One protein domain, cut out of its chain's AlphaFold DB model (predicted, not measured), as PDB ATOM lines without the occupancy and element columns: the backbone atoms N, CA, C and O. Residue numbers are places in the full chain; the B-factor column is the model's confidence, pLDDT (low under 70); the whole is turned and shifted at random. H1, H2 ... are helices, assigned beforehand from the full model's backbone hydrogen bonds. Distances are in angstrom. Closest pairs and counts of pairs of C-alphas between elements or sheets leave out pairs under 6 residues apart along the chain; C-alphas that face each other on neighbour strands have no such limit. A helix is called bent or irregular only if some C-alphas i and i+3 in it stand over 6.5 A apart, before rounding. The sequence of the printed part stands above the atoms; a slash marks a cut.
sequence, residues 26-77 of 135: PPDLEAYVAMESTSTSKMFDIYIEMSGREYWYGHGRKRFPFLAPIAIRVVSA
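Overview. This is residues 26 to 77 of the 135 residues of the protein "Dimer_Tnp_hAT domain-containing protein" of Phytophthora megakarya (UniProt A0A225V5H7). The chain winds round an open frame of four helices: H3 and H4 lie side by side as a helical hairpin, H1 runs out from near the link end of that hairpin, and H2 folds back toward the beginning of H3, with a hollow between H1, H2 and the hairpin. At the corner between H1 and H2, residues 37 to 43 stick out free, of which 41 to 43 belong to H2. The printed part has 52 residues with four named helices, in the order H1, H2, H3, H4, and no named strand; its class is all helix. The whole is compact, with a radius of gyration of the C-alphas of 10.9 A, and spans 26 by 23 by 17 A.

Arrangement. H1, residues 27 to 37, and H4, residues 67 to 76, are close but not clearly touching; their closest C-alphas are those of Asp 28 and Leu 67, 6.2 A apart. They run the same way at a steep tilt of 69 degrees, only just short of about perpendicular. H1 is apart from H2, residues 41 to 48. H1 is also apart from H3, residues 52 to 63, but only just, with 8.1 A between their closest C-alphas. H2 and H3 are close but not clearly touching, with the C-alphas of Tyr 47 and Tyr 55 closest at 7.1 A. They run opposite ways at a steep tilt of 59 degrees. H2 and H4 are apart. H3 and H4 touch and form a helical hairpin, opposite ways at a shallow tilt of 7 degrees; their closest C-alphas, those of Arg 61 and Ala 68, are 5.2 A apart. In H1 and H4 every O i to N i+4 pair is within hydrogen-bond range; in H2 it is 3 of 4 and in H3 5 of 8.

Along the chain. H1 begins at C-alpha 27, at (-20.746, 84.050, 69.315), and is 15.7 A long from first to last C-alpha. H2 measures 10.6 A and begins at C-alpha 41, at (-23.166, 77.053, 45.571). H3, the longest helix with 12 residues, measures 15.1 A. It is irregular, but only just: C-alphas 58 and 61 are 6.9 A apart, and its line is a rough one. H4 measures 14.1 A and ends at C-alpha 76, at (-19.974, 61.391, 65.462).

Size, cuts and confidence. The two C-alphas farthest apart are those of Thr 40 and Ala 77, at 28.2 A. The C-alphas of Pro 26 and Ala 77, the first and last printed, are 21.7 A apart. The printed part has no cut, and its three links, H1 to H2, H2 to H3 and H3 to H4, are tight, with 3 residues each. The mean pLDDT of the printed part is 83.4; residue 26 and residues 43 to 44 are under 70.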
ATOM      1  N   PRO A  26     -23.609  81.175  71.825       68.44
ATOM      2  CA  PRO A  26     -22.172  81.275  71.624       68.44
ATOM      3  C   PRO A  26     -21.908  82.148  70.388       68.44
ATOM      4  O   PRO A  26     -22.505  81.859  69.351       68.44
ATOM      5  N   PRO A  27     -21.037  83.171  70.456       71.31
ATOM      6  CA  PRO A  27     -20.746  84.050  69.315       71.31
ATOM      7  C   PRO A  27     -20.381  83.280  68.034       71.31
ATOM      8  O   PRO A  27     -20.713  83.689  66.923       71.31
ATOM      9  N   ASP A  28     -19.764  82.107  68.198       77.25
ATOM     10  CA  ASP A  28     -19.441  81.165  67.126       77.25
ATOM     11  C   ASP A  28     -20.670  80.661  66.352       77.25
ATOM     12  O   ASP A  28     -20.569  80.408  65.153       77.25
ATOM     13  N   LEU A  29     -21.821  80.488  67.012       81.06
ATOM     14  CA  LEU A  29     -23.037  79.974  66.379       81.06
ATOM     15  C   LEU A  29     -23.686  81.035  65.486       81.06
ATOM     16  O   LEU A  29     -24.050  80.732  64.354       81.06
ATOM     17  N   GLU A  30     -23.765  82.283  65.948       83.06
ATOM     18  CA  GLU A  30     -24.259  83.396  65.126       83.06
ATOM     19  C   GLU A  30     -23.341  83.644  63.920       83.06
ATOM     20  O   GLU A  30     -23.809  83.789  62.790       83.06
ATOM     21  N   ALA A  31     -22.021  83.599  64.134       84.50
ATOM     22  CA  ALA A  31     -21.036  83.714  63.061       84.50
ATOM     23  C   ALA A  31     -21.134  82.564  62.041       84.50
ATOM     24  O   ALA A  31     -20.930  82.783  60.843       84.50
ATOM     25  N   TYR A  32     -21.451  81.346  62.492       85.12
ATOM     26  CA  TYR A  32     -21.683  80.204  61.608       85.12
ATOM     27  C   TYR A  32     -22.940  80.396  60.754       85.12
ATOM     28  O   TYR A  32     -22.861  80.261  59.535       85.12
ATOM     29  N   VAL A  33     -24.064  80.797  61.356       85.62
ATOM     30  CA  VAL A  33     -25.332  81.035  60.638       85.62
ATOM     31  C   VAL A  33     -25.187  82.158  59.601       85.62
ATOM     32  O   VAL A  33     -25.671  82.043  58.471       85.62
ATOM     33  N   ALA A  34     -24.459  83.227  59.934       85.12
ATOM     34  CA  ALA A  34     -24.156  84.305  58.991       85.12
ATOM     35  C   ALA A  34     -23.260  83.835  57.826       85.12
ATOM     36  O   ALA A  34     -23.477  84.213  56.671       85.12
ATOM     37  N   MET A  35     -22.267  82.981  58.107       83.19
ATOM     38  CA  MET A  35     -21.416  82.368  57.080       83.19
ATOM     39  C   MET A  35     -22.222  81.444  56.160       83.19
ATOM     40  O   MET A  35     -22.038  81.488  54.943       83.19
ATOM     41  N   GLU A  36     -23.102  80.619  56.720       80.38
ATOM     42  CA  GLU A  36     -23.968  79.709  55.966       80.38
ATOM     43  C   GLU A  36     -24.874  80.493  55.010       80.38
ATOM     44  O   GLU A  36     -24.919  80.198  53.819       80.38
ATOM     45  N   SER A  37     -25.457  81.593  55.492       77.69
ATOM     46  CA  SER A  37     -26.293  82.502  54.692       77.69
ATOM     47  C   SER A  37     -25.545  83.179  53.531       77.69
ATOM     48  O   SER A  37     -26.165  83.605  52.561       77.69
ATOM     49  N   THR A  38     -24.215  83.282  53.615       76.44
ATOM     50  CA  THR A  38     -23.354  83.908  52.590       76.44
ATOM     51  C   THR A  38     -22.641  82.865  51.718       76.44
ATOM     52  O   THR A  38     -21.873  83.204  50.815       76.44
ATOM     53  N   SER A  39     -22.845  81.574  51.991       72.56
ATOM     54  CA  SER A  39     -22.122  80.514  51.296       72.56
ATOM     55  C   SER A  39     -22.602  80.384  49.850       72.56
ATOM     56  O   SER A  39     -23.792  80.389  49.552       72.56
ATOM     57  N   THR A  40     -21.645  80.292  48.927       70.06
ATOM     58  CA  THR A  40     -21.921  80.147  47.494       70.06
ATOM     59  C   THR A  40     -22.121  78.679  47.129       70.06
ATOM     60  O   THR A  40     -21.526  77.797  47.747       70.06
ATOM     61  N   SER A  41     -22.893  78.414  46.068       72.38
ATOM     62  CA  SER A  41     -23.166  77.053  45.571       72.38
ATOM     63  C   SER A  41     -21.895  76.210  45.391       72.38
ATOM     64  O   SER A  41     -21.867  75.057  45.793       72.38
ATOM     65  N   LYS A  42     -20.802  76.809  44.894       70.75
ATOM     66  CA  LYS A  42     -19.516  76.114  44.697       70.75
ATOM     67  C   LYS A  42     -18.857  75.641  45.997       70.75
ATOM     68  O   LYS A  42     -18.144  74.647  45.990       70.75
ATOM     69  N   MET A  43     -19.055  76.361  47.105       69.31
ATOM     70  CA  MET A  43     -18.554  75.932  48.416       69.31
ATOM     71  C   MET A  43     -19.381  74.762  48.949       69.31
ATOM     72  O   MET A  43     -18.831  73.858  49.568       69.31
ATOM     73  N   PHE A  44     -20.687  74.761  48.669       69.38
ATOM     74  CA  PHE A  44     -21.580  73.669  49.041       69.38
ATOM     75  C   PHE A  44     -21.210  72.367  48.318       69.38
ATOM     76  O   PHE A  44     -21.127  71.332  48.970       69.38
ATOM     77  N   ASP A  45     -20.871  72.432  47.026       73.62
ATOM     78  CA  ASP A  45     -20.435  71.264  46.243       73.62
ATOM     79  C   ASP A  45     -19.182  70.598  46.843       73.62
ATOM     80  O   ASP A  45     -19.135  69.380  46.993       73.62
ATOM     81  N   ILE A  46     -18.199  71.395  47.285       73.88
ATOM     82  CA  ILE A  46     -16.986  70.895  47.959       73.88
ATOM     83  C   ILE A  46     -17.328  70.239  49.306       73.88
ATOM     84  O   ILE A  46     -16.733  69.229  49.679       73.88
ATOM     85  N   TYR A  47     -18.278  70.802  50.057       70.81
ATOM     86  CA  TYR A  47     -18.661  70.273  51.367       70.81
ATOM     87  C   TYR A  47     -19.563  69.038  51.291       70.81
ATOM     88  O   TYR A  47     -19.516  68.231  52.215       70.81
ATOM     89  N   ILE A  48     -20.332  68.855  50.213       74.56
ATOM     90  CA  ILE A  48     -21.121  67.634  49.977       74.56
ATOM     91  C   ILE A  48     -20.213  66.410  49.829       74.56
ATOM     92  O   ILE A  48     -20.572  65.326  50.285       74.56
ATOM     93  N   GLU A  49     -19.044  66.566  49.204       82.00
ATOM     94  CA  GLU A  49     -18.110  65.450  49.008       82.00
ATOM     95  C   GLU A  49     -17.392  65.030  50.301       82.00
ATOM     96  O   GLU A  49     -16.822  63.940  50.369       82.00
ATOM     97  N   MET A  50     -17.439  65.859  51.348       86.38
ATOM     98  CA  MET A  50     -16.825  65.578  52.644       86.38
ATOM     99  C   MET A  50     -17.850  65.039  53.643       86.38
ATOM    100  O   MET A  50     -18.989  65.501  53.720       86.38
ATOM    101  N   SER A  51     -17.434  64.125  54.522       88.44
ATOM    102  CA  SER A  51     -18.264  63.814  55.684       88.44
ATOM    103  C   SER A  51     -18.348  65.028  56.616       88.44
ATOM    104  O   SER A  51     -17.380  65.771  56.809       88.44
ATOM    105  N   GLY A  52     -19.491  65.200  57.290       88.44
ATOM    106  CA  GLY A  52     -19.653  66.278  58.273       88.44
ATOM    107  C   GLY A  52     -18.565  66.257  59.355       88.44
ATOM    108  O   GLY A  52     -18.116  67.305  59.815       88.44
ATOM    109  N   ARG A  53     -18.062  65.068  59.716       90.12
ATOM    110  CA  ARG A  53     -16.931  64.925  60.639       90.12
ATOM    111  C   ARG A  53     -15.657  65.551  60.063       90.12
ATOM    112  O   ARG A  53     -15.029  66.349  60.755       90.12
ATOM    113  N   GLU A  54     -15.282  65.227  58.830       90.19
ATOM    114  CA  GLU A  54     -14.076  65.763  58.177       90.19
ATOM    115  C   GLU A  54     -14.127  67.284  58.040       90.19
ATOM    116  O   GLU A  54     -13.137  67.950  58.344       90.19
ATOM    117  N   TYR A  55     -15.290  67.846  57.695       90.62
ATOM    118  CA  TYR A  55     -15.480  69.295  57.643       90.62
ATOM    119  C   TYR A  55     -15.152  69.967  58.983       90.62
ATOM    120  O   TYR A  55     -14.346  70.903  59.047       90.62
ATOM    121  N   TRP A  56     -15.737  69.482  60.085       91.50
ATOM    122  CA  TRP A  56     -15.516  70.090  61.398       91.50
ATOM    123  C   TRP A  56     -14.076  69.920  61.890       91.50
ATOM    124  O   TRP A  56     -13.557  70.817  62.559       91.50
ATOM    125  N   TYR A  57     -13.408  68.817  61.534       90.12
ATOM    126  CA  TYR A  57     -11.992  68.605  61.843       90.12
ATOM    127  C   TYR A  57     -11.058  69.510  61.031       90.12
ATOM    128  O   TYR A  57     -10.153  70.104  61.619       90.12
ATOM    129  N   GLY A  58     -11.266  69.620  59.717       87.62
ATOM    130  CA  GLY A  58     -10.377  70.350  58.807       87.62
ATOM    131  C   GLY A  58     -10.620  71.860  58.763       87.62
ATOM    132  O   GLY A  58      -9.672  72.638  58.684       87.62
ATOM    133  N   HIS A  59     -11.879  72.290  58.860       85.62
ATOM    134  CA  HIS A  59     -12.278  73.688  58.660       85.62
ATOM    135  C   HIS A  59     -12.917  74.300  59.910       85.62
ATOM    136  O   HIS A  59     -12.579  75.421  60.299       85.62
ATOM    137  N   GLY A  60     -13.802  73.551  60.570       86.19
ATOM    138  CA  GLY A  60     -14.580  74.048  61.704       86.19
ATOM    139  C   GLY A  60     -13.734  74.448  62.914       86.19
ATOM    140  O   GLY A  60     -13.965  75.502  63.495       86.19
ATOM    141  N   ARG A  61     -12.707  73.664  63.271       87.62
ATOM    142  CA  ARG A  61     -11.870  73.908  64.468       87.62
ATOM    143  C   ARG A  61     -11.151  75.254  64.485       87.62
ATOM    144  O   ARG A  61     -11.024  75.851  65.548       87.62
ATOM    145  N   LYS A  62     -10.657  75.712  63.332       85.19
ATOM    146  CA  LYS A  62      -9.907  76.974  63.240       85.19
ATOM    147  C   LYS A  62     -10.833  78.188  63.312       85.19
ATOM    148  O   LYS A  62     -10.429  79.226  63.822       85.19
ATOM    149  N   ARG A  63     -12.047  78.059  62.770       85.00
ATOM    150  CA  ARG A  63     -12.999  79.165  62.617       85.00
ATOM    151  C   ARG A  63     -13.996  79.268  63.772       85.00
ATOM    152  O   ARG A  63     -14.415  80.372  64.089       85.00
ATOM    153  N   PHE A  64     -14.335  78.141  64.394       89.56
ATOM    154  CA  PHE A  64     -15.332  78.042  65.460       89.56
ATOM    155  C   PHE A  64     -14.818  77.138  66.595       89.56
ATOM    156  O   PHE A  64     -15.230  75.977  66.713       89.56
ATOM    157  N   PRO A  65     -13.862  77.619  67.409       86.12
ATOM    158  CA  PRO A  65     -13.203  76.809  68.432       86.12
ATOM    159  C   PRO A  65     -14.158  76.288  69.516       86.12
ATOM    160  O   PRO A  65     -13.887  75.231  70.091       86.12
ATOM    161  N   PHE A  66     -15.282  76.963  69.775       86.44
ATOM    162  CA  PHE A  66     -16.270  76.530  70.771       86.44
ATOM    163  C   PHE A  66     -17.368  75.649  70.169       86.44
ATOM    164  O   PHE A  66     -17.835  74.713  70.822       86.44
ATOM    165  N   LEU A  67     -17.754  75.900  68.915       88.69
ATOM    166  CA  LEU A  67     -18.788  75.123  68.222       88.69
ATOM    167  C   LEU A  67     -18.258  73.785  67.693       88.69
ATOM    168  O   LEU A  67     -18.936  72.762  67.801       88.69
ATOM    169  N   ALA A  68     -17.035  73.758  67.158       90.88
ATOM    170  CA  ALA A  68     -16.480  72.570  66.514       90.88
ATOM    171  C   ALA A  68     -16.412  71.332  67.429       90.88
ATOM    172  O   ALA A  68     -16.775  70.250  66.967       90.88
ATOM    173  N   PRO A  69     -16.023  71.418  68.720       90.31
ATOM    174  CA  PRO A  69     -16.052  70.262  69.618       90.31
ATOM    175  C   PRO A  69     -17.457  69.676  69.812       90.31
ATOM    176  O   PRO A  69     -17.603  68.456  69.909       90.31
ATOM    177  N   ILE A  70     -18.486  70.527  69.857       92.00
ATOM    178  CA  ILE A  70     -19.886  70.112  70.005       92.00
ATOM    179  C   ILE A  70     -20.354  69.457  68.710       92.00
ATOM    180  O   ILE A  70     -20.847  68.331  68.732       92.00
ATOM    181  N   ALA A  71     -20.127  70.126  67.581       91.56
ATOM    182  CA  ALA A  71     -20.520  69.627  66.276       91.56
ATOM    183  C   ALA A  71     -19.865  68.275  65.967       91.56
ATOM    184  O   ALA A  71     -20.567  67.349  65.577       91.56
ATOM    185  N   ILE A  72     -18.566  68.105  66.257       92.69
ATOM    186  CA  ILE A  72     -17.860  66.821  66.115       92.69
ATOM    187  C   ILE A  72     -18.549  65.720  66.922       92.69
ATOM    188  O   ILE A  72     -18.711  64.619  66.404       92.69
ATOM    189  N   ARG A  73     -18.965  65.978  68.167       91.88
ATOM    190  CA  ARG A  73     -19.671  64.978  68.987       91.88
ATOM    191  C   ARG A  73     -21.021  64.609  68.383       91.88
ATOM    192  O   ARG A  73     -21.319  63.424  68.287       91.88
ATOM    193  N   VAL A  74     -21.790  65.604  67.944       92.81
ATOM    194  CA  VAL A  74     -23.113  65.404  67.332       92.81
ATOM    195  C   VAL A  74     -22.997  64.596  66.041       92.81
ATOM    196  O   VAL A  74     -23.637  63.558  65.921       92.81
ATOM    197  N   VAL A  75     -22.122  64.993  65.112       90.88
ATOM    198  CA  VAL A  75     -21.942  64.268  63.837       90.88
ATOM    199  C   VAL A  75     -21.234  62.921  64.006       90.88
ATOM    200  O   VAL A  75     -21.229  62.103  63.092       90.88
ATOM    201  N   SER A  76     -20.589  62.684  65.152       90.44
ATOM    202  CA  SER A  76     -19.974  61.391  65.462       90.44
ATOM    203  C   SER A  76     -20.927  60.413  66.133       90.44
ATOM    204  O   SER A  76     -20.586  59.232  66.228       90.44
ATOM    205  N   ALA A  77     -22.085  60.879  66.600       89.06
ATOM    206  CA  ALA A  77     -23.081  60.020  67.203       89.06
ATOM    207  C   ALA A  77     -23.715  59.117  66.128       89.06
ATOM    208  O   ALA A  77     -24.080  59.601  65.053       89.06
TER     209      ALA A  77